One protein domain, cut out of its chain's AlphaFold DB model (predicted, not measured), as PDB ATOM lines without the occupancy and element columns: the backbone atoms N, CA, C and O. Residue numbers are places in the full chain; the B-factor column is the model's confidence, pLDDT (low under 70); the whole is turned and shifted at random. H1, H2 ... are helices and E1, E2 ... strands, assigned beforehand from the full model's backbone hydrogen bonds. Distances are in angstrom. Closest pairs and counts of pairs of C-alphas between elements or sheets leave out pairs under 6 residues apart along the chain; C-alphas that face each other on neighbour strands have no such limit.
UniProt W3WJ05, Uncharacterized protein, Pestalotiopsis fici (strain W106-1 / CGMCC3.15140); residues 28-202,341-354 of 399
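This is residues 28 to 202 and 341 to 354 of the 399 residues of an uncharacterized protein of Pestalotiopsis fici (strain W106-1 / CGMCC3.15140) (UniProt W3WJ05). A small, strongly twisted sheet, E3, E2, E1 and E4, makes a wall with helices H2 and H3 packed on one face of it, and H5 packs on H2. H1 and the long loop after it reach out from this core, their tip at residues 50 to 56 sticking out free, while long loops with the small hairpin E5 and E6 and the short H4 make a looser part elsewhere. The printed part has 189 residues, in the order E1 H1 E2 E3 E4 H2 H3 E5 E6 H4 H5; both sheets, E3 - E2 - E1 - E4 and E5 - E6, are antiparallel. The class is mixed, helices and strands, with 79 residues in named elements, under half. The whole is compact, with a radius of gyration of the C-alphas of 18.2 A and spans of 58 by 45 by 38 A.

Find C-alpha 32 at (7.412, 25.556, -52.680), where E1 begins; it runs to residue 36, 12.9 A. H1 follows at residues 41 to 51, 15.2 A, then E2 at 69 to 75, 17.7 A, E3 at 81 to 83 and E4 at 110 to 114, 13.1 A. H2 holds residues 115 to 127, 18.3 A, and H3 137 to 148, 16.2 A. Next come E5, 166 to 168, E6, 174 to 176, and H4, 183 to 186. H5, 341 to 353, 18.3 A, ends at C-alpha 353, (12.617, 44.499, -41.005).

Look first at E1 beside E4, where N 33 and O 113 are 2.8 A apart, and beside E2, where N 34 and O 71 are 2.8 A apart. The hairpin E2 and E3 has N 82 and O 74 at 2.9 A. H2 and H3 on one face make two layers, helices over a sheet. H2 is over E1 at a height of 12.6 A; H3 runs across the strands, at 77 degrees to E4 on the local plane. H2 and H5 touch at Ala 121 and Val 351, their closest C-alphas, 6.1 A, at a steep tilt of 60 degrees. H1 is not on the sheet and touches no helix. In the hairpin E5 and E6, N 167 and O 175 are 3.4 A apart. H4 is apart from E5. Every O i to N i+4 pair is within hydrogen-bond range in H1, H2, H3 and H5; H4 is too short for one.

The farthest C-alphas, of Lys 55 and Pro 202, are 61.1 A apart. Residues 203 to 340 are not printed; C-alphas 202 and 341 are 9.8 A apart across this cut. The links H1 to E2, E3 to E4 and H3 to E5 are long. Mean pLDDT of the printed part is 74.2; residues 49 to 64, 94 to 108 and 148 to 191 are where to look for values under 70.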
ATOM      1  N   TRP A  28      11.736  28.881 -60.750       95.44
ATOM      2  CA  TRP A  28      12.001  28.887 -59.307       95.44
ATOM      3  C   TRP A  28      10.723  29.059 -58.470       95.44
ATOM      4  O   TRP A  28      10.645  28.537 -57.360       95.44
ATOM      5  N   GLN A  29       9.688  29.708 -59.020       94.62
ATOM      6  CA  GLN A  29       8.405  29.931 -58.346       94.62
ATOM      7  C   GLN A  29       7.563  28.658 -58.199       94.62
ATOM      8  O   GLN A  29       6.576  28.664 -57.464       94.62
ATOM      9  N   THR A  30       7.950  27.575 -58.883       95.44
ATOM     10  CA  THR A  30       7.311  26.255 -58.762       95.44
ATOM     11  C   THR A  30       7.809  25.454 -57.561       95.44
ATOM     12  O   THR A  30       7.168  24.486 -57.151       95.44
ATOM     13  N   LYS A  31       8.947  25.857 -56.977       97.19
ATOM     14  CA  LYS A  31       9.546  25.201 -55.815       97.19
ATOM     15  C   LYS A  31       9.013  25.819 -54.532       97.19
ATOM     16  O   LYS A  31       9.401  26.925 -54.141       97.19
ATOM     17  N   VAL A  32       8.109  25.098 -53.882       96.69
ATOM     18  CA  VAL A  32       7.412  25.556 -52.680       96.69
ATOM     19  C   VAL A  32       7.906  24.769 -51.472       96.69
ATOM     20  O   VAL A  32       8.205  23.581 -51.560       96.69
ATOM     21  N   VAL A  33       7.979  25.436 -50.328       97.38
ATOM     22  CA  VAL A  33       8.180  24.814 -49.020       97.38
ATOM     23  C   VAL A  33       6.979  25.159 -48.150       97.38
ATOM     24  O   VAL A  33       6.539  26.311 -48.108       97.38
ATOM     25  N   LEU A  34       6.444  24.158 -47.458       94.75
ATOM     26  CA  LEU A  34       5.454  24.335 -46.407       94.75
ATOM     27  C   LEU A  34       6.167  24.415 -45.059       94.75
ATOM     28  O   LEU A  34       6.832  23.469 -44.636       94.75
ATOM     29  N   LEU A  35       6.021  25.556 -44.389       94.44
ATOM     30  CA  LEU A  35       6.496  25.774 -43.027       94.44
ATOM     31  C   LEU A  35       5.375  25.429 -42.048       94.44
ATOM     32  O   LEU A  35       4.338  26.098 -42.034       94.44
ATOM     33  N   SER A  36       5.582  24.416 -41.213       91.12
ATOM     34  CA  SER A  36       4.598  23.988 -40.214       91.12
ATOM     35  C   SER A  36       5.223  23.882 -38.825       91.12
ATOM     36  O   SER A  36       6.366  23.453 -38.672       91.12
ATOM     37  N   ASP A  37       4.478  24.298 -37.800       90.31
ATOM     38  CA  ASP A  37       4.907  24.146 -36.411       90.31
ATOM     39  C   ASP A  37       4.414  22.802 -35.850       90.31
ATOM     40  O   ASP A  37       3.219  22.660 -35.563       90.31
ATOM     41  N   PRO A  38       5.297  21.805 -35.652       86.50
ATOM     42  CA  PRO A  38       4.887  20.512 -35.108       86.50
ATOM     43  C   PRO A  38       4.398  20.620 -33.656       86.50
ATOM     44  O   PRO A  38       3.610  19.785 -33.204       86.50
ATOM     45  N   VAL A  39       4.821  21.661 -32.928       85.56
ATOM     46  CA  VAL A  39       4.465  21.885 -31.520       85.56
ATOM     47  C   VAL A  39       3.063  22.483 -31.373       85.56
ATOM     48  O   VAL A  39       2.484  22.360 -30.287       85.56
ATOM     49  N   LYS A  40       2.498  23.053 -32.450       84.44
ATOM     50  CA  LYS A  40       1.181  23.709 -32.474       84.44
ATOM     51  C   LYS A  40       1.078  24.812 -31.419       84.44
ATOM     52  O   LYS A  40       0.180  24.828 -30.577       84.44
ATOM     53  N   GLU A  41       2.087  25.679 -31.393       81.38
ATOM     54  CA  GLU A  41       2.277  26.710 -30.376       81.38
ATOM     55  C   GLU A  41       1.082  27.670 -30.316       81.38
ATOM     56  O   GLU A  41       0.567  27.938 -29.230       81.38
ATOM     57  N   PHE A  42       0.586  28.133 -31.469       77.69
ATOM     58  CA  PHE A  42      -0.565  29.044 -31.536       77.69
ATOM     59  C   PHE A  42      -1.859  28.371 -31.080       77.69
ATOM     60  O   PHE A  42      -2.649  28.991 -30.376       77.69
ATOM     61  N   GLU A  43      -2.076  27.108 -31.435       78.25
ATOM     62  CA  GLU A  43      -3.262  26.357 -31.027       78.25
ATOM     63  C   GLU A  43      -3.264  26.136 -29.510       78.25
ATOM     64  O   GLU A  43      -4.265  26.402 -28.846       78.25
ATOM     65  N   LYS A  44      -2.118  25.748 -28.934       78.50
ATOM     66  CA  LYS A  44      -1.948  25.636 -27.477       78.50
ATOM     67  C   LYS A  44      -2.164  26.976 -26.773       78.50
ATOM     68  O   LYS A  44      -2.781  27.019 -25.709       78.50
ATOM     69  N   LEU A  45      -1.681  28.076 -27.355       75.00
ATOM     70  CA  LEU A  45      -1.926  29.426 -26.843       75.00
ATOM     71  C   LEU A  45      -3.399  29.809 -26.900       75.00
ATOM     72  O   LEU A  45      -3.914  30.395 -25.950       75.00
ATOM     73  N   GLU A  46      -4.089  29.472 -27.984       72.38
ATOM     74  CA  GLU A  46      -5.513  29.731 -28.120       72.38
ATOM     75  C   GLU A  46      -6.326  28.921 -27.100       72.38
ATOM     76  O   GLU A  46      -7.209  29.476 -26.442       72.38
ATOM     77  N   GLU A  47      -6.011  27.638 -26.911       71.25
ATOM     78  CA  GLU A  47      -6.605  26.796 -25.867       71.25
ATOM     79  C   GLU A  47      -6.369  27.387 -24.473       71.25
ATOM     80  O   GLU A  47      -7.315  27.551 -23.692       71.25
ATOM     81  N   HIS A  48      -5.127  27.784 -24.185       70.62
ATOM     82  CA  HIS A  48      -4.743  28.440 -22.942       70.62
ATOM     83  C   HIS A  48      -5.503  29.759 -22.728       70.62
ATOM     84  O   HIS A  48      -6.047  29.984 -21.648       70.62
ATOM     85  N   TYR A  49      -5.636  30.605 -23.753       66.12
ATOM     86  CA  TYR A  49      -6.400  31.854 -23.693       66.12
ATOM     87  C   TYR A  49      -7.900  31.610 -23.475       66.12
ATOM     88  O   TYR A  49      -8.533  32.271 -22.644       66.12
ATOM     89  N   ARG A  50      -8.485  30.633 -24.179       66.44
ATOM     90  CA  ARG A  50      -9.893  30.233 -24.013       66.44
ATOM     91  C   ARG A  50     -10.153  29.696 -22.603       66.44
ATOM     92  O   ARG A  50     -11.202  29.994 -22.025       66.44
ATOM     93  N   ALA A  51      -9.197  28.971 -22.023       66.94
ATOM     94  CA  ALA A  51      -9.236  28.549 -20.626       66.94
ATOM     95  C   ALA A  51      -9.044  29.740 -19.658       66.94
ATOM     96  O   ALA A  51      -9.707  29.801 -18.616       66.94
ATOM     97  N   GLY A  52      -8.194  30.702 -20.045       55.84
ATOM     98  CA  GLY A  52      -7.657  31.885 -19.348       55.84
ATOM     99  C   GLY A  52      -8.644  32.901 -18.773       55.84
ATOM    100  O   GLY A  52      -8.242  33.813 -18.057       55.84
ATOM    101  N   LYS A  53      -9.955  32.730 -18.963       54.09
ATOM    102  CA  LYS A  53     -10.983  33.494 -18.227       54.09
ATOM    103  C   LYS A  53     -11.118  33.063 -16.749       54.09
ATOM    104  O   LYS A  53     -12.130  33.358 -16.114       54.09
ATOM    105  N   ARG A  54     -10.137  32.343 -16.184       51.03
ATOM    106  CA  ARG A  54     -10.151  31.745 -14.835       51.03
ATOM    107  C   ARG A  54      -8.894  32.170 -14.056       51.03
ATOM    108  O   ARG A  54      -7.794  32.070 -14.578       51.03
ATOM    109  N   LYS A  55      -9.049  32.614 -12.798       51.69
ATOM    110  CA  LYS A  55      -8.002  33.261 -11.963       51.69
ATOM    111  C   LYS A  55      -6.721  32.444 -11.676       51.69
ATOM    112  O   LYS A  55      -5.757  33.044 -11.224       51.69
ATOM    113  N   ASN A  56      -6.698  31.129 -11.913       58.94
ATOM    114  CA  ASN A  56      -5.647  30.219 -11.425       58.94
ATOM    115  C   ASN A  56      -5.062  29.325 -12.532       58.94
ATOM    116  O   ASN A  56      -4.930  28.119 -12.337       58.94
ATOM    117  N   ILE A  57      -4.801  29.867 -13.717       59.19
ATOM    118  CA  ILE A  57      -4.222  29.069 -14.800       59.19
ATOM    119  C   ILE A  57      -2.699  29.046 -14.702       59.19
ATOM    120  O   ILE A  57      -2.065  30.081 -14.501       59.19
ATOM    121  N   GLU A  58      -2.142  27.839 -14.807       62.41
ATOM    122  CA  GLU A  58      -0.703  27.609 -14.878       62.41
ATOM    123  C   GLU A  58      -0.120  28.311 -16.105       62.41
ATOM    124  O   GLU A  58      -0.741  28.359 -17.167       62.41
ATOM    125  N   GLN A  59       1.079  28.871 -15.947       63.34
ATOM    126  CA  GLN A  59       1.797  29.486 -17.053       63.34
ATOM    127  C   GLN A  59       2.016  28.454 -18.162       63.34
ATOM    128  O   GLN A  59       2.525  27.360 -17.913       63.34
ATOM    129  N   ALA A  60       1.630  28.802 -19.392       64.44
ATOM    130  CA  ALA A  60       1.908  27.965 -20.546       64.44
ATOM    131  C   ALA A  60       3.423  27.922 -20.787       64.44
ATOM    132  O   ALA A  60       4.014  28.873 -21.295       64.44
ATOM    133  N   HIS A  61       4.043  26.806 -20.411       65.88
ATOM    134  CA  HIS A  61       5.410  26.494 -20.789       65.88
ATOM    135  C   HIS A  61       5.392  25.801 -22.148       65.88
ATOM    136  O   HIS A  61       4.907  24.677 -22.287       65.88
ATOM    137  N   PHE A  62       5.906  26.487 -23.164       66.75
ATOM    138  CA  PHE A  62       6.162  25.876 -24.459       66.75
ATOM    139  C   PHE A  62       7.508  25.177 -24.369       66.75
ATOM    140  O   PHE A  62       8.547  25.828 -24.299       66.75
ATOM    141  N   ASP A  63       7.470  23.853 -24.326       64.94
ATOM    142  CA  ASP A  63       8.659  23.043 -24.537       64.94
ATOM    143  C   ASP A  63       8.987  23.076 -26.037       64.94
ATOM    144  O   ASP A  63       8.295  22.465 -26.859       64.94
ATOM    145  N   ILE A  64       9.953  23.918 -26.407       69.69
ATOM    146  CA  ILE A  64      10.316  24.215 -27.797       69.69
ATOM    147  C   ILE A  64      11.538  23.373 -28.188       69.69
ATOM    148  O   ILE A  64      12.548  23.872 -28.673       69.69
ATOM    149  N   ASP A  65      11.446  22.066 -27.977       77.19
ATOM    150  CA  ASP A  65      12.514  21.133 -28.352       77.19
ATOM    151  C   ASP A  65      12.487  20.760 -29.846       77.19
ATOM    152  O   ASP A  65      13.430  20.167 -30.372       77.19
ATOM    153  N   GLN A  66      11.411  21.108 -30.560       83.12
ATOM    154  CA  GLN A  66      11.260  20.850 -31.995       83.12
ATOM    155  C   GLN A  66      11.291  22.162 -32.778       83.12
ATOM    156  O   GLN A  66      10.601  23.117 -32.422       83.12
ATOM    157  N   ASP A  67      12.059  22.220 -33.865       89.56
ATOM    158  CA  ASP A  67      12.058  23.370 -34.776       89.56
ATOM    159  C   ASP A  67      10.885  23.295 -35.776       89.56
ATOM    160  O   ASP A  67      10.151  22.305 -35.838       89.56
ATOM    161  N   ILE A  68      10.689  24.360 -36.551       93.62
ATOM    162  CA  ILE A  68       9.706  24.409 -37.636       93.62
ATOM    163  C   ILE A  68      10.061  23.381 -38.707       93.62
ATOM    164  O   ILE A  68      11.185  23.332 -39.211       93.62
ATOM    165  N   ARG A  69       9.069  22.572 -39.084       94.44
ATOM    166  CA  ARG A  69       9.204  21.582 -40.147       94.44
ATOM    167  C   ARG A  69       9.122  22.274 -41.506       94.44
ATOM    168  O   ARG A  69       8.285  23.152 -41.711       94.44
ATOM    169  N   GLN A  70       9.998  21.860 -42.417       96.50
ATOM    170  CA  GLN A  70      10.066  22.329 -43.799       96.50
ATOM    171  C   GLN A  70       9.760  21.155 -44.728       96.50
ATOM    172  O   GLN A  70      10.599  20.271 -44.896       96.50
ATOM    173  N   ASP A  71       8.569  21.143 -45.320       96.25
ATOM    174  CA  ASP A  71       8.161  20.098 -46.259       96.25
ATOM    175  C   ASP A  71       8.224  20.643 -47.690       96.25
ATOM    176  O   ASP A  71       7.560  21.630 -48.014       96.25
ATOM    177  N   ALA A  72       9.017  20.015 -48.562       97.56
ATOM    178  CA  ALA A  72       9.033  20.362 -49.982       97.56
ATOM    179  C   ALA A  72       7.661  20.073 -50.606       97.56
ATOM    180  O   ALA A  72       7.087  19.007 -50.381       97.56
ATOM    181  N   ALA A  73       7.136  20.989 -51.410       96.69
ATOM    182  CA  ALA A  73       5.798  20.902 -51.973       96.69
ATOM    183  C   ALA A  73       5.702  21.535 -53.368       96.69
ATOM    184  O   ALA A  73       6.575  22.286 -53.806       96.69
ATOM    185  N   THR A  74       4.599  21.251 -54.053       95.69
ATOM    186  CA  THR A  74       4.233  21.868 -55.331       95.69
ATOM    187  C   THR A  74       2.861  22.510 -55.219       95.69
ATOM    188  O   THR A  74       1.925  21.865 -54.747       95.69
ATOM    189  N   ALA A  75       2.718  23.761 -55.660       93.06
ATOM    190  CA  ALA A  75       1.405  24.391 -55.761       93.06
ATOM    191  C   ALA A  75       0.550  23.706 -56.838       93.06
ATOM    192  O   ALA A  75       1.064  23.193 -57.832       93.06
ATOM    193  N   THR A  76      -0.761  23.709 -56.643       91.50
ATOM    194  CA  THR A  76      -1.746  23.171 -57.580       91.50
ATOM    195  C   THR A  76      -2.628  24.298 -58.115       91.50
ATOM    196  O   THR A  76      -2.659  25.414 -57.588       91.50
ATOM    197  N   TRP A  77      -3.389  23.998 -59.165       85.25
ATOM    198  CA  TRP A  77      -4.388  24.919 -59.709       85.25
ATOM    199  C   TRP A  77      -5.609  25.097 -58.794       85.25
ATOM    200  O   TRP A  77      -6.341  26.069 -58.945       85.25
ATOM    201  N   SER A  78      -5.817  24.203 -57.822       82.88
ATOM    202  CA  SER A  78      -6.926  24.238 -56.860       82.88
ATOM    203  C   SER A  78      -6.616  25.058 -55.601       82.88
ATOM    204  O   SER A  78      -7.295  24.907 -54.590       82.88
ATOM    205  N   ASN A  79      -5.601  25.930 -55.641       81.88
ATOM    206  CA  ASN A  79      -5.117  26.687 -54.481       81.88
ATOM    207  C   ASN A  79      -4.661  25.792 -53.308       81.88
ATOM    208  O   ASN A  79      -4.710  26.210 -52.152       81.88
ATOM    209  N   THR A  80      -4.187  24.578 -53.597       89.38
ATOM    210  CA  THR A  80      -3.571  23.674 -52.618       89.38
ATOM    211  C   THR A  80      -2.078  23.505 -52.907       89.38
ATOM    212  O   THR A  80      -1.555  23.932 -53.939       89.38
ATOM    213  N   CYS A  81      -1.358  22.909 -51.965       91.44
ATOM    214  CA  CYS A  81       0.004  22.440 -52.147       91.44
ATOM    215  C   CYS A  81       0.067  20.942 -51.872       91.44
ATOM    216  O   CYS A  81      -0.393  20.488 -50.826       91.44
ATOM    217  N   THR A  82       0.689  20.194 -52.776       94.69
ATOM    218  CA  THR A  82       0.953  18.764 -52.609       94.69
ATOM    219  C   THR A  82       2.355  18.572 -52.042       94.69
ATOM    220  O   THR A  82       3.328  19.033 -52.642       94.69
ATOM    221  N   VAL A  83       2.481  17.892 -50.903       95.25
ATOM    222  CA  VAL A  83       3.783  17.579 -50.298       95.25
ATOM    223  C   VAL A  83       4.509  16.522 -51.128       95.25
ATOM    224  O   VAL A  83       3.972  15.464 -51.466       95.25
ATOM    225  N   THR A  84       5.770  16.804 -51.440       94.25
ATOM    226  CA  THR A  84       6.643  15.913 -52.204       94.25
ATOM    227  C   THR A  84       6.948  14.668 -51.374       94.25
ATOM    228  O   THR A  84       7.424  14.757 -50.246       94.25
ATOM    229  N   GLY A  85       6.689  13.489 -51.936       92.75
ATOM    230  CA  GLY A  85       6.930  12.200 -51.281       92.75
ATOM    231  C   GLY A  85       5.680  11.586 -50.654       92.75
ATOM    232  O   GLY A  85       5.409  10.419 -50.926       92.75
ATOM    233  N   SER A  86       4.898  12.343 -49.872       92.81
ATOM    234  CA  SER A  86       3.638  11.832 -49.302       92.81
ATOM    235  C   SER A  86       2.460  11.922 -50.275       92.81
ATOM    236  O   SER A  86       1.577  11.070 -50.234       92.81
ATOM    237  N   GLY A  87       2.446  12.930 -51.156       92.06
ATOM    238  CA  GLY A  87       1.311  13.213 -52.039       92.06
ATOM    239  C   GLY A  87       0.108  13.832 -51.319       92.06
ATOM    240  O   GLY A  87      -0.946  13.990 -51.926       92.06
ATOM    241  N   GLU A  88       0.247  14.174 -50.037       90.94
ATOM    242  CA  GLU A  88      -0.813  14.819 -49.263       90.94
ATOM    243  C   GLU A  88      -1.018  16.263 -49.723       90.94
ATOM    244  O   GLU A  88      -0.052  17.004 -49.923       90.94
ATOM    245  N   GLU A  89      -2.278  16.668 -49.859       90.00
ATOM    246  CA  GLU A  89      -2.651  18.032 -50.217       90.00
ATOM    247  C   GLU A  89      -3.024  18.856 -48.988       90.00
ATOM    248  O   GLU A  89      -3.796  18.424 -48.132       90.00
ATOM    249  N   TYR A  90      -2.509  20.079 -48.944       83.75
ATOM    250  CA  TYR A  90      -2.778  21.051 -47.895       83.75
ATOM    251  C   TYR A  90      -3.275  22.355 -48.527       83.75
ATOM    252  O   TYR A  90      -2.735  22.752 -49.557       83.75
ATOM    253  N   PRO A  91      -4.253  23.056 -47.934       83.75
ATOM    254  CA  PRO A  91      -4.558  24.446 -48.265       83.75
ATOM    255  C   PRO A  91      -3.663  25.373 -47.417       83.75
ATOM    256  O   PRO A  91      -3.997  25.667 -46.265       83.75
ATOM    257  N   PRO A  92      -2.477  25.794 -47.897       80.44
ATOM    258  CA  PRO A  92      -1.557  26.562 -47.067       80.44
ATOM    259  C   PRO A  92      -2.044  27.997 -46.872       80.44
ATOM    260  O   PRO A  92      -2.782  28.534 -47.692       80.44
ATOM    261  N   ASN A  93      -1.563  28.655 -45.816       76.06
ATOM    262  CA  ASN A  93      -1.909  30.029 -45.423       76.06
ATOM    263  C   ASN A  93      -3.378  30.226 -45.005       76.06
ATOM    264  O   ASN A  93      -3.763  31.321 -44.597       76.06
ATOM    265  N   TRP A  94      -4.206  29.185 -45.081       69.81
ATOM    266  CA  TRP A  94      -5.594  29.230 -44.649       69.81
ATOM    267  C   TRP A  94      -5.625  28.919 -43.160       69.81
ATOM    268  O   TRP A  94      -5.198  27.845 -42.733       69.81
ATOM    269  N   LEU A  95      -6.068  29.883 -42.342       56.62
ATOM    270  CA  LEU A  95      -6.337  29.609 -40.931       56.62
ATOM    271  C   LEU A  95      -7.308  28.433 -40.837       56.62
ATOM    272  O   LEU A  95      -8.097  28.235 -41.756       56.62
ATOM    273  N   ALA A  96      -7.264  27.693 -39.724       51.62
ATOM    274  CA  ALA A  96      -8.262  26.686 -39.388       51.62
ATOM    275  C   ALA A  96      -9.659  27.332 -39.342       51.62
ATOM    276  O   ALA A  96     -10.148  27.761 -38.299       51.62
ATOM    277  N   GLY A  97     -10.257  27.476 -40.515       51.47
ATOM    278  CA  GLY A  97     -11.646  27.790 -40.717       51.47
ATOM    279  C   GLY A  97     -12.465  26.533 -40.521       51.47
ATOM    280  O   GLY A  97     -11.956  25.410 -40.441       51.47
ATOM    281  N   PHE A  98     -13.758  26.755 -40.440       52.12
ATOM    282  CA  PHE A  98     -14.700  25.706 -40.727       52.12
ATOM    283  C   PHE A  98     -14.981  25.767 -42.226       52.12
ATOM    284  O   PHE A  98     -15.058  26.864 -42.782       52.12
ATOM    285  N   ASP A  99     -15.093  24.622 -42.882       55.06
ATOM    286  CA  ASP A  99     -15.648  24.586 -44.229       55.06
ATOM    287  C   ASP A  99     -17.106  25.092 -44.228       55.06
ATOM    288  O   ASP A  99     -17.696  25.414 -43.188       55.06
ATOM    289  N   GLU A 100     -17.717  25.147 -45.410       47.50
ATOM    290  CA  GLU A 100     -19.128  25.513 -45.584       47.50
ATOM    291  C   GLU A 100     -20.105  24.638 -44.765       47.50
ATOM    292  O   GLU A 100     -21.256  25.023 -44.550       47.50
ATOM    293  N   PHE A 101     -19.642  23.494 -44.254       60.41
ATOM    294  CA  PHE A 101     -20.396  22.546 -43.438       60.41
ATOM    295  C   PHE A 101     -20.097  22.649 -41.937       60.41
ATOM    296  O   PHE A 101     -20.639  21.869 -41.149       60.41
ATOM    297  N   GLY A 102     -19.278  23.608 -41.502       54.09
ATOM    298  CA  GLY A 102     -18.936  23.739 -40.090       54.09
ATOM    299  C   GLY A 102     -17.880  22.729 -39.622       54.09
ATOM    300  O   GLY A 102     -17.748  22.521 -38.414       54.09
ATOM    301  N   GLN A 103     -17.143  22.077 -40.529       54.50
ATOM    302  CA  GLN A 103     -16.070  21.139 -40.204       54.50
ATOM    303  C   GLN A 103     -14.725  21.865 -40.176       54.50
ATOM    304  O   GLN A 103     -14.316  22.494 -41.145       54.50
ATOM    305  N   ALA A 104     -14.028  21.789 -39.040       58.09
ATOM    306  CA  ALA A 104     -12.725  22.426 -38.890       58.09
ATOM    307  C   ALA A 104     -11.715  21.796 -39.859       58.09
ATOM    308  O   ALA A 104     -11.595  20.567 -39.901       58.09
ATOM    309  N   TYR A 105     -10.964  22.622 -40.591       57.16
ATOM    310  CA  TYR A 105      -9.865  22.117 -41.411       57.16
ATOM    311  C   TYR A 105      -8.850  21.357 -40.542       57.16
ATOM    312  O   TYR A 105      -8.532  21.788 -39.425       57.16
ATOM    313  N   PRO A 106      -8.328  20.220 -41.031       52.59
ATOM    314  CA  PRO A 106      -7.368  19.434 -40.284       52.59
ATOM    315  C   PRO A 106      -6.054  20.203 -40.107       52.59
ATOM    316  O   PRO A 106      -5.418  20.656 -41.052       52.59
ATOM    317  N   ILE A 107      -5.650  20.307 -38.846       55.69
ATOM    318  CA  ILE A 107      -4.309  20.673 -38.392       55.69
ATOM    319  C   ILE A 107      -3.311  19.643 -38.963       55.69
ATOM    320  O   ILE A 107      -3.602  18.446 -38.870       55.69
ATOM    321  N   PRO A 108      -2.121  20.046 -39.460       66.31
ATOM    322  CA  PRO A 108      -1.390  21.283 -39.143       66.31
ATOM    323  C   PRO A 108      -1.581  22.473 -40.092       66.31
ATOM    324  O   PRO A 108      -1.524  22.338 -41.312       66.31
ATOM    325  N   TYR A 109      -1.684  23.671 -39.500       78.94
ATOM    326  CA  TYR A 109      -1.557  24.931 -40.230       78.94
ATOM    327  C   TYR A 109      -0.159  25.035 -40.849       78.94
ATOM    328  O   TYR A 109       0.856  24.969 -40.149       78.94
ATOM    329  N   SER A 110      -0.123  25.206 -42.166       87.56
ATOM    330  CA  SER A 110       1.109  25.288 -42.945       87.56
ATOM    331  C   SER A 110       1.167  26.612 -43.693       87.56
ATOM    332  O   SER A 110       0.163  27.059 -44.243       87.56
ATOM    333  N   ILE A 111       2.342  27.236 -43.725       88.88
ATOM    334  CA  ILE A 111       2.593  28.485 -44.445       88.88
ATOM    335  C   ILE A 111       3.391  28.162 -45.702       88.88
ATOM    336  O   ILE A 111       4.489  27.617 -45.605       88.88
ATOM    337  N   ALA A 112       2.865  28.510 -46.872       92.25
ATOM    338  CA  ALA A 112       3.570  28.307 -48.128       92.25
ATOM    339  C   ALA A 112       4.493  29.485 -48.451       92.25
ATOM    340  O   ALA A 112       4.118  30.663 -48.378       92.25
ATOM    341  N   VAL A 113       5.716  29.139 -48.834       94.94
ATOM    342  CA  VAL A 113       6.788  30.057 -49.223       94.94
ATOM    343  C   VAL A 113       7.580  29.452 -50.377       94.94
ATOM    344  O   VAL A 113       7.629  28.235 -50.532       94.94
ATOM    345  N   HIS A 114       8.230  30.283 -51.190       97.38
ATOM    346  CA  HIS A 114       9.219  29.772 -52.141       97.38
ATOM    347  C   HIS A 114      10.434  29.224 -51.394       97.38
ATOM    348  O   HIS A 114      10.923  29.876 -50.467       97.38
ATOM    349  N   GLU A 115      10.985  28.106 -51.866       98.00
ATOM    350  CA  GLU A 115      12.262  27.556 -51.378       98.00
ATOM    351  C   GLU A 115      13.359  28.635 -51.382       98.00
ATOM    352  O   GLU A 115      14.016  28.892 -50.373       98.00
ATOM    353  N   ALA A 116      13.448  29.382 -52.485       98.00
ATOM    354  CA  ALA A 116      14.405  30.466 -52.651       98.00
ATOM    355  C   ALA A 116      14.269  31.583 -51.598       98.00
ATOM    356  O   ALA A 116      15.264  32.133 -51.129       98.00
ATOM    357  N   CYS A 117      13.041  31.912 -51.184       97.38
ATOM    358  CA  CYS A 117      12.807  32.922 -50.151       97.38
ATOM    359  C   CYS A 117      13.254  32.436 -48.768       97.38
ATOM    360  O   CYS A 117      13.771  33.233 -47.984       97.38
ATOM    361  N   VAL A 118      13.088  31.141 -48.475       97.75
ATOM    362  CA  VAL A 118      13.585  30.527 -47.235       97.75
ATOM    363  C   VAL A 118      15.108  30.568 -47.196       97.75
ATOM    364  O   VAL A 118      15.675  30.957 -46.178       97.75
ATOM    365  N   GLU A 119      15.786  30.254 -48.302       98.06
ATOM    366  CA  GLU A 119      17.249  30.337 -48.371       98.06
ATOM    367  C   GLU A 119      17.772  31.755 -48.118       98.06
ATOM    368  O   GLU A 119      18.702  31.939 -47.324       98.06
ATOM    369  N   VAL A 120      17.149  32.768 -48.735       97.81
ATOM    370  CA  VAL A 120      17.485  34.178 -48.484       97.81
ATOM    371  C   VAL A 120      17.256  34.520 -47.009       97.81
ATOM    372  O   VAL A 120      18.141  35.099 -46.380       97.81
ATOM    373  N   ALA A 121      16.119  34.120 -46.429       97.06
ATOM    374  CA  ALA A 121      15.801  34.378 -45.025       97.06
ATOM    375  C   ALA A 121      16.813  33.721 -44.071       97.06
ATOM    376  O   ALA A 121      17.321  34.371 -43.160       97.06
ATOM    377  N   LEU A 122      17.191  32.465 -44.316       96.88
ATOM    378  CA  LEU A 122      18.257  31.782 -43.576       96.88
ATOM    379  C   LEU A 122      19.616  32.473 -43.764       96.88
ATOM    380  O   LEU A 122      20.461  32.450 -42.866       96.88
ATOM    381  N   GLY A 123      19.863  33.066 -44.932       96.25
ATOM    382  CA  GLY A 123      21.014  33.931 -45.185       96.25
ATOM    383  C   GLY A 123      21.018  35.160 -44.275       96.25
ATOM    384  O   GLY A 123      22.028  35.421 -43.617       96.25
ATOM    385  N   VAL A 124      19.883  35.855 -44.172       95.44
ATOM    386  CA  VAL A 124      19.687  37.018 -43.291       95.44
ATOM    387  C   VAL A 124      19.928  36.639 -41.833       95.44
ATOM    388  O   VAL A 124      20.748  37.276 -41.170       95.44
ATOM    389  N   MET A 125      19.296  35.561 -41.355       94.94
ATOM    390  CA  MET A 125      19.431  35.077 -39.972       94.94
ATOM    391  C   MET A 125      20.900  34.851 -39.584       94.94
ATOM    392  O   MET A 125      21.313  35.227 -38.484       94.94
ATOM    393  N   ARG A 126      21.693  34.280 -40.503       94.31
ATOM    394  CA  ARG A 126      23.106  33.928 -40.285       94.31
ATOM    395  C   ARG A 126      24.077  35.092 -40.456       94.31
ATOM    396  O   ARG A 126      25.059  35.161 -39.725       94.31
ATOM    397  N   LYS A 127      23.867  35.944 -41.463       91.44
ATOM    398  CA  LYS A 127      24.894  36.890 -41.937       91.44
ATOM    399  C   LYS A 127      24.539  38.357 -41.729       91.44
ATOM    400  O   LYS A 127      25.436  39.191 -41.823       91.44
ATOM    401  N   SER A 128      23.274  38.704 -41.483       87.25
ATOM    402  CA  SER A 128      22.924  40.110 -41.284       87.25
ATOM    403  C   SER A 128      23.549  40.654 -40.000       87.25
ATOM    404  O   SER A 128      23.405  40.081 -38.913       87.25
ATOM    405  N   GLN A 129      24.231  41.788 -40.159       81.44
ATOM    406  CA  GLN A 129      24.844  42.562 -39.081       81.44
ATOM    407  C   GLN A 129      23.873  43.556 -38.441       81.44
ATOM    408  O   GLN A 129      24.173  44.111 -37.386       81.44
ATOM    409  N   ASN A 130      22.716  43.784 -39.067       81.88
ATOM    410  CA  ASN A 130      21.683  44.646 -38.515       81.88
ATOM    411  C   ASN A 130      21.067  43.997 -37.262       81.88
ATOM    412  O   ASN A 130      21.210  42.791 -37.033       81.88
ATOM    413  N   ASN A 131      20.356  44.787 -36.452       83.25
ATOM    414  CA  ASN A 131      19.553  44.284 -35.330       83.25
ATOM    415  C   ASN A 131      18.305  43.544 -35.853       83.25
ATOM    416  O   ASN A 131      17.179  43.999 -35.683       83.25
ATOM    417  N   VAL A 132      18.525  42.431 -36.555       88.25
ATOM    418  CA  VAL A 132      17.465  41.574 -37.082       88.25
ATOM    419  C   VAL A 132      16.822  40.828 -35.928       88.25
ATOM    420  O   VAL A 132      17.514  40.130 -35.178       88.25
ATOM    421  N   ARG A 133      15.500  40.958 -35.824       90.44
ATOM    422  CA  ARG A 133      14.679  40.300 -34.800       90.44
ATOM    423  C   ARG A 133      14.361  38.855 -35.165       90.44
ATOM    424  O   ARG A 133      14.331  37.984 -34.306       90.44
ATOM    425  N   VAL A 134      14.215  38.566 -36.456       91.56
ATOM    426  CA  VAL A 134      14.017  37.203 -36.955       91.56
ATOM    427  C   VAL A 134      15.354  36.460 -37.051       91.56
ATOM    428  O   VAL A 134      16.059  36.553 -38.054       91.56
ATOM    429  N   ARG A 135      15.714  35.702 -36.007       93.50
ATOM    430  CA  ARG A 135      16.971  34.918 -35.944       93.50
ATOM    431  C   ARG A 135      16.800  33.403 -36.090       93.50
ATOM    432  O   ARG A 135      17.795  32.686 -36.134       93.50
ATOM    433  N   SER A 136      15.567  32.913 -36.193       94.31
ATOM    434  CA  SER A 136      15.258  31.489 -36.360       94.31
ATOM    435  C   SER A 136      14.037  31.276 -37.252       94.31
ATOM    436  O   SER A 136      13.203  32.177 -37.395       94.31
ATOM    437  N   LEU A 137      13.896  30.069 -37.813       95.00
ATOM    438  CA  LEU A 137      12.702  29.688 -38.576       95.00
ATOM    439  C   LEU A 137      11.441  29.729 -37.720       95.00
ATOM    440  O   LEU A 137      10.397  30.138 -38.214       95.00
ATOM    441  N   ARG A 138      11.533  29.388 -36.431       93.31
ATOM    442  CA  ARG A 138      10.424  29.556 -35.487       93.31
ATOM    443  C   ARG A 138       9.986  31.004 -35.337       93.31
ATOM    444  O   ARG A 138       8.793  31.285 -35.415       93.31
ATOM    445  N   THR A 139      10.929  31.930 -35.182       91.88
ATOM    446  CA  THR A 139      10.601  33.361 -35.113       91.88
ATOM    447  C   THR A 139       9.985  33.830 -36.425       91.88
ATOM    448  O   THR A 139       8.954  34.494 -36.404       91.88
ATOM    449  N   LEU A 140      10.548  33.414 -37.566       93.56
ATOM    450  CA  LEU A 140       9.992  33.716 -38.886       93.56
ATOM    451  C   LEU A 140       8.559  33.194 -39.000       93.56
ATOM    452  O   LEU A 140       7.663  33.942 -39.367       93.56
ATOM    453  N   TRP A 141       8.323  31.937 -38.631       91.56
ATOM    454  CA  TRP A 141       7.002  31.328 -38.656       91.56
ATOM    455  C   TRP A 141       6.018  32.081 -37.756       91.56
ATOM    456  O   TRP A 141       4.908  32.342 -38.203       91.56
ATOM    457  N   ARG A 142       6.419  32.530 -36.556       87.88
ATOM    458  CA  ARG A 142       5.587  33.391 -35.691       87.88
ATOM    459  C   ARG A 142       5.252  34.728 -36.352       87.88
ATOM    460  O   ARG A 142       4.092  35.136 -36.304       87.88
ATOM    461  N   VAL A 143       6.225  35.393 -36.987       87.06
ATOM    462  CA  VAL A 143       5.986  36.635 -37.749       87.06
ATOM    463  C   VAL A 143       4.964  36.384 -38.850       87.06
ATOM    464  O   VAL A 143       3.934  37.051 -38.901       87.06
ATOM    465  N   LEU A 144       5.220  35.392 -39.705       86.25
ATOM    466  CA  LEU A 144       4.347  35.060 -40.827       86.25
ATOM    467  C   LEU A 144       2.950  34.676 -40.327       86.25
ATOM    468  O   LEU A 144       1.956  35.221 -40.791       86.25
ATOM    469  N   ARG A 145       2.858  33.815 -39.311       80.81
ATOM    470  CA  ARG A 145       1.593  33.415 -38.692       80.81
ATOM    471  C   ARG A 145       0.809  34.615 -38.179       80.81
ATOM    472  O   ARG A 145      -0.384  34.689 -38.439       80.81
ATOM    473  N   THR A 146       1.470  35.559 -37.512       75.56
ATOM    474  CA  THR A 146       0.837  36.778 -36.984       75.56
ATOM    475  C   THR A 146       0.382  37.716 -38.104       75.56
ATOM    476  O   THR A 146      -0.696  38.299 -38.004       75.56
ATOM    477  N   ARG A 147       1.147  37.815 -39.202       73.88
ATOM    478  CA  ARG A 147       0.744  38.562 -40.405       73.88
ATOM    479  C   ARG A 147      -0.542  38.004 -41.025       73.88
ATOM    480  O   ARG A 147      -1.390  38.792 -41.430       73.88
ATOM    481  N   TYR A 148      -0.701  36.677 -41.059       66.25
ATOM    482  CA  TYR A 148      -1.897  36.001 -41.592       66.25
ATOM    483  C   TYR A 148      -3.050  35.848 -40.581       66.25
ATOM    484  O   TYR A 148      -4.198  35.729 -40.994       66.25
ATOM    485  N   ASP A 149      -2.787  35.870 -39.269       56.81
ATOM    486  CA  ASP A 149      -3.816  35.888 -38.207       56.81
ATOM    487  C   ASP A 149      -4.382  37.298 -37.951       56.81
ATOM    488  O   ASP A 149      -5.206  37.503 -37.063       56.81
ATOM    489  N   ALA A 150      -4.033  38.294 -38.769       46.84
ATOM    490  CA  ALA A 150      -4.936  39.416 -38.987       46.84
ATOM    491  C   ALA A 150      -6.193  38.859 -39.688       46.84
ATOM    492  O   ALA A 150      -6.254  38.845 -40.909       46.84
ATOM    493  N   ARG A 151      -7.140  38.334 -38.889       42.50
ATOM    494  CA  ARG A 151      -8.340  37.509 -39.192       42.50
ATOM    495  C   ARG A 151      -9.318  38.006 -40.277       42.50
ATOM    496  O   ARG A 151     -10.428  37.501 -40.363       42.50
ATOM    497  N   ASP A 152      -8.920  38.936 -41.127       38.66
ATOM    498  CA  ASP A 152      -9.693  39.519 -42.220       38.66
ATOM    499  C   ASP A 152      -9.265  38.938 -43.590       38.66
ATOM    500  O   ASP A 152      -9.179  39.656 -44.587       38.66
ATOM    501  N   ASN A 153      -9.054  37.615 -43.688       38.06
ATOM    502  CA  ASN A 153      -9.013  36.944 -45.001       38.06
ATOM    503  C   ASN A 153     -10.342  37.131 -45.775       38.06
ATOM    504  O   ASN A 153     -10.340  37.056 -46.999       38.06
ATOM    505  N   GLU A 154     -11.450  37.459 -45.094       35.97
ATOM    506  CA  GLU A 154     -12.731  37.829 -45.724       35.97
ATOM    507  C   GLU A 154     -12.690  39.195 -46.445       35.97
ATOM    508  O   GLU A 154     -13.421  39.396 -47.414       35.97
ATOM    509  N   TYR A 155     -11.811  40.125 -46.045       36.78
ATOM    510  CA  TYR A 155     -11.691  41.453 -46.678       36.78
ATOM    511  C   TYR A 155     -10.595  41.540 -47.743       36.78
ATOM    512  O   TYR A 155     -10.630  42.433 -48.586       36.78
ATOM    513  N   MET A 156      -9.660  40.593 -47.752       38.06
ATOM    514  CA  MET A 156      -8.651  40.457 -48.810       38.06
ATOM    515  C   MET A 156      -9.211  39.772 -50.070       38.06
ATOM    516  O   MET A 156      -8.503  39.616 -51.061       38.06
ATOM    517  N   GLY A 157     -10.472  39.330 -50.029       33.91
ATOM    518  CA  GLY A 157     -11.156  38.627 -51.116       33.91
ATOM    519  C   GLY A 157     -12.212  39.441 -51.870       33.91
ATOM    520  O   GLY A 157     -12.769  38.924 -52.828       33.91
ATOM    521  N   THR A 158     -12.526  40.687 -51.483       37.03
ATOM    522  CA  THR A 158     -13.670  41.422 -52.069       37.03
ATOM    523  C   THR A 158     -13.364  42.892 -52.391       37.03
ATOM    524  O   THR A 158     -13.822  43.820 -51.730       37.03
ATOM    525  N   VAL A 159     -12.625  43.124 -53.482       38.03
ATOM    526  CA  VAL A 159     -12.603  44.423 -54.187       38.03
ATOM    527  C   VAL A 159     -12.928  44.171 -55.659       38.03
ATOM    528  O   VAL A 159     -12.064  44.168 -56.526       38.03
ATOM    529  N   GLU A 160     -14.201  43.912 -55.946       41.53
ATOM    530  CA  GLU A 160     -14.664  43.480 -57.275       41.53
ATOM    531  C   GLU A 160     -14.627  44.583 -58.368       41.53
ATOM    532  O   GLU A 160     -14.941  44.293 -59.515       41.53
ATOM    533  N   TRP A 161     -14.279  45.849 -58.071       35.81
ATOM    534  CA  TRP A 161     -14.582  46.970 -58.996       35.81
ATOM    535  C   TRP A 161     -13.464  47.996 -59.245       35.81
ATOM    536  O   TRP A 161     -13.745  49.071 -59.775       35.81
ATOM    537  N   ALA A 162     -12.198  47.712 -58.914       33.31
ATOM    538  CA  ALA A 162     -11.137  48.717 -59.076       33.31
ATOM    539  C   ALA A 162      -9.780  48.186 -59.576       33.31
ATOM    540  O   ALA A 162      -8.753  48.702 -59.159       33.31
ATOM    541  N   GLY A 163      -9.754  47.200 -60.479       32.81
ATOM    542  CA  GLY A 163      -8.507  46.702 -61.084       32.81
ATOM    543  C   GLY A 163      -7.494  46.127 -60.074       32.81
ATOM    544  O   GLY A 163      -7.785  46.046 -58.878       32.81
ATOM    545  N   PRO A 164      -6.299  45.702 -60.526       34.00
ATOM    546  CA  PRO A 164      -5.230  45.302 -59.624       34.00
ATOM    547  C   PRO A 164      -4.759  46.521 -58.847       34.00
ATOM    548  O   PRO A 164      -4.020  47.361 -59.355       34.00
ATOM    549  N   GLN A 165      -5.187  46.624 -57.602       35.28
ATOM    550  CA  GLN A 165      -4.526  47.497 -56.657       35.28
ATOM    551  C   GLN A 165      -3.499  46.625 -55.911       35.28
ATOM    552  O   GLN A 165      -3.746  45.457 -55.604       35.28
ATOM    553  N   TYR A 166      -2.322  47.170 -55.627       42.72
ATOM    554  CA  TYR A 166      -1.299  46.519 -54.807       42.72
ATOM    555  C   TYR A 166      -1.169  47.308 -53.505       42.72
ATOM    556  O   TYR A 166      -1.094  48.536 -53.555       42.72
ATOM    557  N   ILE A 167      -1.131  46.642 -52.342       40.62
ATOM    558  CA  ILE A 167      -0.724  47.330 -51.114       40.62
ATOM    559  C   ILE A 167       0.785  47.194 -51.097       40.62
ATOM    560  O   ILE A 167       1.324  46.176 -50.665       40.62
ATOM    561  N   VAL A 168       1.469  48.217 -51.599       42.69
ATOM    562  CA  VAL A 168       2.850  48.445 -51.188       42.69
ATOM    563  C   VAL A 168       2.757  48.903 -49.746       42.69
ATOM    564  O   VAL A 168       2.367  50.032 -49.453       42.69
ATOM    565  N   MET A 169       2.997  47.968 -48.835       51.22
ATOM    566  CA  MET A 169       2.987  48.284 -47.419       51.22
ATOM    567  C   MET A 169       4.128  49.235 -47.067       51.22
ATOM    568  O   MET A 169       5.096  49.371 -47.822       51.22
ATOM    569  N   GLU A 170       4.057  49.836 -45.875       50.16
ATOM    570  CA  GLU A 170       5.257  50.384 -45.247       50.16
ATOM    571  C   GLU A 170       6.361  49.314 -45.316       50.16
ATOM    572  O   GLU A 170       6.152  48.157 -44.945       50.16
ATOM    573  N   ASN A 171       7.511  49.693 -45.879       52.25
ATOM    574  CA  ASN A 171       8.678  48.835 -46.123       52.25
ATOM    575  C   ASN A 171       8.569  47.842 -47.301       52.25
ATOM    576  O   ASN A 171       9.387  46.934 -47.447       52.25
ATOM    577  N   GLY A 172       7.585  48.025 -48.185       50.56
ATOM    578  CA  GLY A 172       7.575  47.390 -49.499       50.56
ATOM    579  C   GLY A 172       7.444  45.868 -49.480       50.56
ATOM    580  O   GLY A 172       7.956  45.159 -50.354       50.56
ATOM    581  N   TYR A 173       6.735  45.360 -48.471       59.00
ATOM    582  CA  TYR A 173       6.103  44.051 -48.539       59.00
ATOM    583  C   TYR A 173       4.993  44.121 -49.590       59.00
ATOM    584  O   TYR A 173       4.214  45.074 -49.613       59.00
ATOM    585  N   TYR A 174       4.970  43.141 -50.492       58.97
ATOM    586  CA  TYR A 174       4.004  43.101 -51.583       58.97
ATOM    587  C   TYR A 174       2.941  42.102 -51.192       58.97
ATOM    588  O   TYR A 174       3.259  40.961 -50.870       58.97
ATOM    589  N   MET A 175       1.688  42.518 -51.245       54.00
ATOM    590  CA  MET A 175       0.583  41.582 -51.237       54.00
ATOM    591  C   MET A 175      -0.451  42.068 -52.253       54.00
ATOM    592  O   MET A 175      -0.741  43.271 -52.284       54.00
ATOM    593  N   PRO A 176      -0.966  41.190 -53.127       45.25
ATOM    594  CA  PRO A 176      -2.066  41.573 -54.008       45.25
ATOM    595  C   PRO A 176      -3.274  42.015 -53.155       45.25
ATOM    596  O   PRO A 176      -3.553  41.368 -52.144       45.25
ATOM    597  N   LEU A 177      -3.982  43.110 -53.518       37.78
ATOM    598  CA  LEU A 177      -5.183  43.550 -52.761       37.78
ATOM    599  C   LEU A 177      -6.327  42.537 -52.820       37.78
ATOM    600  O   LEU A 177      -7.228  42.596 -51.990       37.78
ATOM    601  N   GLY A 178      -6.310  41.659 -53.818       40.03
ATOM    602  CA  GLY A 178      -7.297  40.617 -54.008       40.03
ATOM    603  C   GLY A 178      -6.609  39.308 -54.343       40.03
ATOM    604  O   GLY A 178      -5.749  39.269 -55.226       40.03
ATOM    605  N   PHE A 179      -7.034  38.216 -53.712       43.88
ATOM    606  CA  PHE A 179      -6.865  36.883 -54.291       43.88
ATOM    607  C   PHE A 179      -7.841  36.752 -55.468       43.88
ATOM    608  O   PHE A 179      -8.806  36.003 -55.394       43.88
ATOM    609  N   ALA A 180      -7.656  37.547 -56.525       39.09
ATOM    610  CA  ALA A 180      -8.468  37.404 -57.721       39.09
ATOM    611  C   ALA A 180      -8.222  36.007 -58.309       39.09
ATOM    612  O   ALA A 180      -7.076  35.559 -58.411       39.09
ATOM    613  N   ASP A 181      -9.299  35.321 -58.680       44.28
ATOM    614  CA  ASP A 181      -9.243  34.002 -59.316       44.28
ATOM    615  C   ASP A 181      -8.741  34.059 -60.769       44.28
ATOM    616  O   ASP A 181      -8.560  33.018 -61.399       44.28
ATOM    617  N   ASP A 182      -8.489  35.260 -61.301       45.91
ATOM    618  CA  ASP A 182      -8.100  35.460 -62.692       45.91
ATOM    619  C   ASP A 182      -6.580  35.648 -62.859       45.91
ATOM    620  O   ASP A 182      -5.956  36.540 -62.274       45.91
ATOM    621  N   PHE A 183      -5.983  34.786 -63.688       48.53
ATOM    622  CA  PHE A 183      -4.547  34.729 -63.990       48.53
ATOM    623  C   PHE A 183      -4.035  35.968 -64.737       48.53
ATOM    624  O   PHE A 183      -2.834  36.233 -64.725       48.53
ATOM    625  N   SER A 184      -4.940  36.748 -65.334       45.72
ATOM    626  CA  SER A 184      -4.642  37.944 -66.132       45.72
ATOM    627  C   SER A 184      -4.040  39.106 -65.329       45.72
ATOM    628  O   SER A 184      -3.479  40.038 -65.898       45.72
ATOM    629  N   VAL A 185      -4.112  39.070 -63.994       44.78
ATOM    630  CA  VAL A 185      -3.594  40.149 -63.134       44.78
ATOM    631  C   VAL A 185      -2.060  40.165 -63.071       44.78
ATOM    632  O   VAL A 185      -1.459  41.216 -62.844       44.78
ATOM    633  N   TRP A 186      -1.424  39.017 -63.320       49.31
ATOM    634  CA  TRP A 186       0.032  38.874 -63.399       49.31
ATOM    635  C   TRP A 186       0.544  38.767 -64.842       49.31
ATOM    636  O   TRP A 186       1.675  38.341 -65.029       49.31
ATOM    637  N   ASP A 187      -0.216  39.237 -65.842       44.19
ATOM    638  CA  ASP A 187       0.280  39.470 -67.220       44.19
ATOM    639  C   ASP A 187       1.306  40.627 -67.302       44.19
ATOM    640  O   ASP A 187       1.616  41.153 -68.374       44.19
ATOM    641  N   GLY A 188       1.855  41.052 -66.160       51.09
ATOM    642  CA  GLY A 188       3.083  41.827 -66.135       51.09
ATOM    643  C   GLY A 188       4.226  40.966 -66.660       51.09
ATOM    644  O   GLY A 188       4.355  39.812 -66.268       51.09
ATOM    645  N   ASP A 189       5.033  41.554 -67.540       57.62
ATOM    646  CA  ASP A 189       6.254  40.986 -68.115       57.62
ATOM    647  C   ASP A 189       6.954  40.046 -67.114       57.62
ATOM    648  O   ASP A 189       7.367  40.497 -66.044       57.62
ATOM    649  N   ASP A 190       7.080  38.747 -67.426       61.81
ATOM    650  CA  ASP A 190       7.816  37.766 -66.603       61.81
ATOM    651  C   ASP A 190       9.282  38.215 -66.369       61.81
ATOM    652  O   ASP A 190       9.984  37.673 -65.511       61.81
ATOM    653  N   ALA A 191       9.745  39.257 -67.073       66.56
ATOM    654  CA  ALA A 191      10.984  39.968 -66.798       66.56
ATOM    655  C   ALA A 191      10.921  40.961 -65.618       66.56
ATOM    656  O   ALA A 191      11.958  41.535 -65.272       66.56
ATOM    657  N   HIS A 192       9.775  41.202 -64.973       76.62
ATOM    658  CA  HIS A 192       9.668  42.174 -63.885       76.62
ATOM    659  C   HIS A 192      10.535  41.751 -62.692       76.62
ATOM    660  O   HIS A 192      10.592  40.594 -62.275       76.62
ATOM    661  N   TRP A 193      11.234  42.707 -62.086       81.44
ATOM    662  CA  TRP A 193      12.283  42.386 -61.118       81.44
ATOM    663  C   TRP A 193      11.778  41.703 -59.838       81.44
ATOM    664  O   TRP A 193      12.552  41.010 -59.193       81.44
ATOM    665  N   VAL A 194      10.493  41.834 -59.483       78.19
ATOM    666  CA  VAL A 194       9.888  41.146 -58.317       78.19
ATOM    667  C   VAL A 194       9.680  39.644 -58.523       78.19
ATOM    668  O   VAL A 194       9.558  38.913 -57.541       78.19
ATOM    669  N   VAL A 195       9.610  39.193 -59.779       83.38
ATOM    670  CA  VAL A 195       9.370  37.787 -60.140       83.38
ATOM    671  C   VAL A 195      10.646  37.061 -60.560       83.38
ATOM    672  O   VAL A 195      10.634  35.835 -60.651       83.38
ATOM    673  N   ALA A 196      11.755  37.783 -60.731       90.12
ATOM    674  CA  ALA A 196      13.052  37.217 -61.087       90.12
ATOM    675  C   ALA A 196      13.645  36.342 -59.968       90.12
ATOM    676  O   ALA A 196      13.505  36.662 -58.785       90.12
ATOM    677  N   ASP A 197      14.345  35.271 -60.346       95.06
ATOM    678  CA  ASP A 197      14.980  34.332 -59.412       95.06
ATOM    679  C   ASP A 197      15.985  35.051 -58.490       95.06
ATOM    680  O   ASP A 197      16.974  35.620 -58.969       95.06
ATOM    681  N   PRO A 198      15.757  35.069 -57.161       95.88
ATOM    682  CA  PRO A 198      16.662  35.729 -56.236       95.88
ATOM    683  C   PRO A 198      17.916  34.900 -55.940       95.88
ATOM    684  O   PRO A 198      18.828  35.426 -55.315       95.88
ATOM    685  N   LEU A 199      18.000  33.629 -56.329       96.50
ATOM    686  CA  LEU A 199      19.166  32.778 -56.087       96.50
ATOM    687  C   LEU A 199      20.012  32.619 -57.342       96.50
ATOM    688  O   LEU A 199      21.207  32.899 -57.296       96.50
ATOM    689  N   ASN A 200      19.406  32.221 -58.458       95.62
ATOM    690  CA  ASN A 200      20.121  32.048 -59.713       95.62
ATOM    691  C   ASN A 200      20.117  33.355 -60.511       95.62
ATOM    692  O   ASN A 200      19.139  33.678 -61.181       95.62
ATOM    693  N   ILE A 201      21.216  34.111 -60.442       95.44
ATOM    694  CA  ILE A 201      21.343  35.415 -61.104       95.44
ATOM    695  C   ILE A 201      22.429  35.340 -62.188       95.44
ATOM    696  O   ILE A 201      23.610  35.581 -61.908       95.44
ATOM    697  N   PRO A 202      22.064  35.032 -63.446       92.25
ATOM    698  CA  PRO A 202      23.023  34.961 -64.536       92.25
ATOM    699  C   PRO A 202      23.789  36.274 -64.706       92.25
ATOM    700  O   PRO A 202      23.212  37.362 -64.693       92.25
ATOM    701  N   LEU A 341      18.990  40.158 -58.555       93.19
ATOM    702  CA  LEU A 341      19.690  40.820 -57.447       93.19
ATOM    703  C   LEU A 341      18.803  41.874 -56.777       93.19
ATOM    704  O   LEU A 341      18.823  42.009 -55.551       93.19
ATOM    705  N   ARG A 342      17.997  42.596 -57.564       89.00
ATOM    706  CA  ARG A 342      16.981  43.515 -57.028       89.00
ATOM    707  C   ARG A 342      15.992  42.751 -56.146       89.00
ATOM    708  O   ARG A 342      15.759  43.162 -55.010       89.00
ATOM    709  N   ASN A 343      15.492  41.605 -56.621       89.94
ATOM    710  CA  ASN A 343      14.583  40.765 -55.843       89.94
ATOM    711  C   ASN A 343      15.241  40.225 -54.571       89.94
ATOM    712  O   ASN A 343      14.683  40.338 -53.483       89.94
ATOM    713  N   ARG A 344      16.467  39.700 -54.684       94.31
ATOM    714  CA  ARG A 344      17.236  39.192 -53.543       94.31
ATOM    715  C   ARG A 344      17.428  40.262 -52.477       94.31
ATOM    716  O   ARG A 344      17.157  40.002 -51.308       94.31
ATOM    717  N   ARG A 345      17.875  41.467 -52.857       91.12
ATOM    718  CA  ARG A 345      18.089  42.571 -51.909       91.12
ATOM    719  C   ARG A 345      16.779  43.009 -51.256       91.12
ATOM    720  O   ARG A 345      16.775  43.287 -50.060       91.12
ATOM    721  N   ARG A 346      15.677  43.019 -52.006       88.44
ATOM    722  CA  ARG A 346      14.342  43.266 -51.457       88.44
ATOM    723  C   ARG A 346      13.953  42.217 -50.418       88.44
ATOM    724  O   ARG A 346      13.617  42.592 -49.305       88.44
ATOM    725  N   ILE A 347      14.000  40.928 -50.760       91.81
ATOM    726  CA  ILE A 347      13.633  39.840 -49.837       91.81
ATOM    727  C   ILE A 347      14.520  39.887 -48.590       91.81
ATOM    728  O   ILE A 347      14.022  39.761 -47.477       91.81
ATOM    729  N   TRP A 348      15.820  40.136 -48.774       93.19
ATOM    730  CA  TRP A 348      16.760  40.334 -47.678       93.19
ATOM    731  C   TRP A 348      16.281  41.429 -46.722       93.19
ATOM    732  O   TRP A 348      16.155  41.183 -45.527       93.19
ATOM    733  N   GLN A 349      15.971  42.614 -47.250       87.69
ATOM    734  CA  GLN A 349      15.507  43.739 -46.445       87.69
ATOM    735  C   GLN A 349      14.167  43.452 -45.751       87.69
ATOM    736  O   GLN A 349      14.039  43.744 -44.566       87.69
ATOM    737  N   LEU A 350      13.219  42.807 -46.441       87.50
ATOM    738  CA  LEU A 350      11.937  42.416 -45.848       87.50
ATOM    739  C   LEU A 350      12.133  41.558 -44.597       87.50
ATOM    740  O   LEU A 350      11.455  41.769 -43.598       87.50
ATOM    741  N   VAL A 351      13.065  40.605 -44.638       91.81
ATOM    742  CA  VAL A 351      13.362  39.742 -43.487       91.81
ATOM    743  C   VAL A 351      14.138  40.496 -42.400       91.81
ATOM    744  O   VAL A 351      13.923  40.229 -41.221       91.81
ATOM    745  N   GLU A 352      15.007  41.448 -42.757       89.88
ATOM    746  CA  GLU A 352      15.692  42.304 -41.772       89.88
ATOM    747  C   GLU A 352      14.716  43.175 -40.968       89.88
ATOM    748  O   GLU A 352      14.950  43.416 -39.784       89.88
ATOM    749  N   GLU A 353      13.633  43.625 -41.601       86.19
ATOM    750  CA  GLU A 353      12.617  44.499 -41.005       86.19
ATOM    751  C   GLU A 353      11.501  43.734 -40.276       86.19
ATOM    752  O   GLU A 353      10.802  44.325 -39.453       86.19
ATOM    753  N   MET A 354      11.331  42.433 -40.545       86.75
ATOM    754  CA  MET A 354      10.321  41.587 -39.901       86.75
ATOM    755  C   MET A 354      10.478  41.552 -38.373       86.75
ATOM    756  O   MET A 354      11.585  41.493 -37.830       86.75
TER     757      MET A 354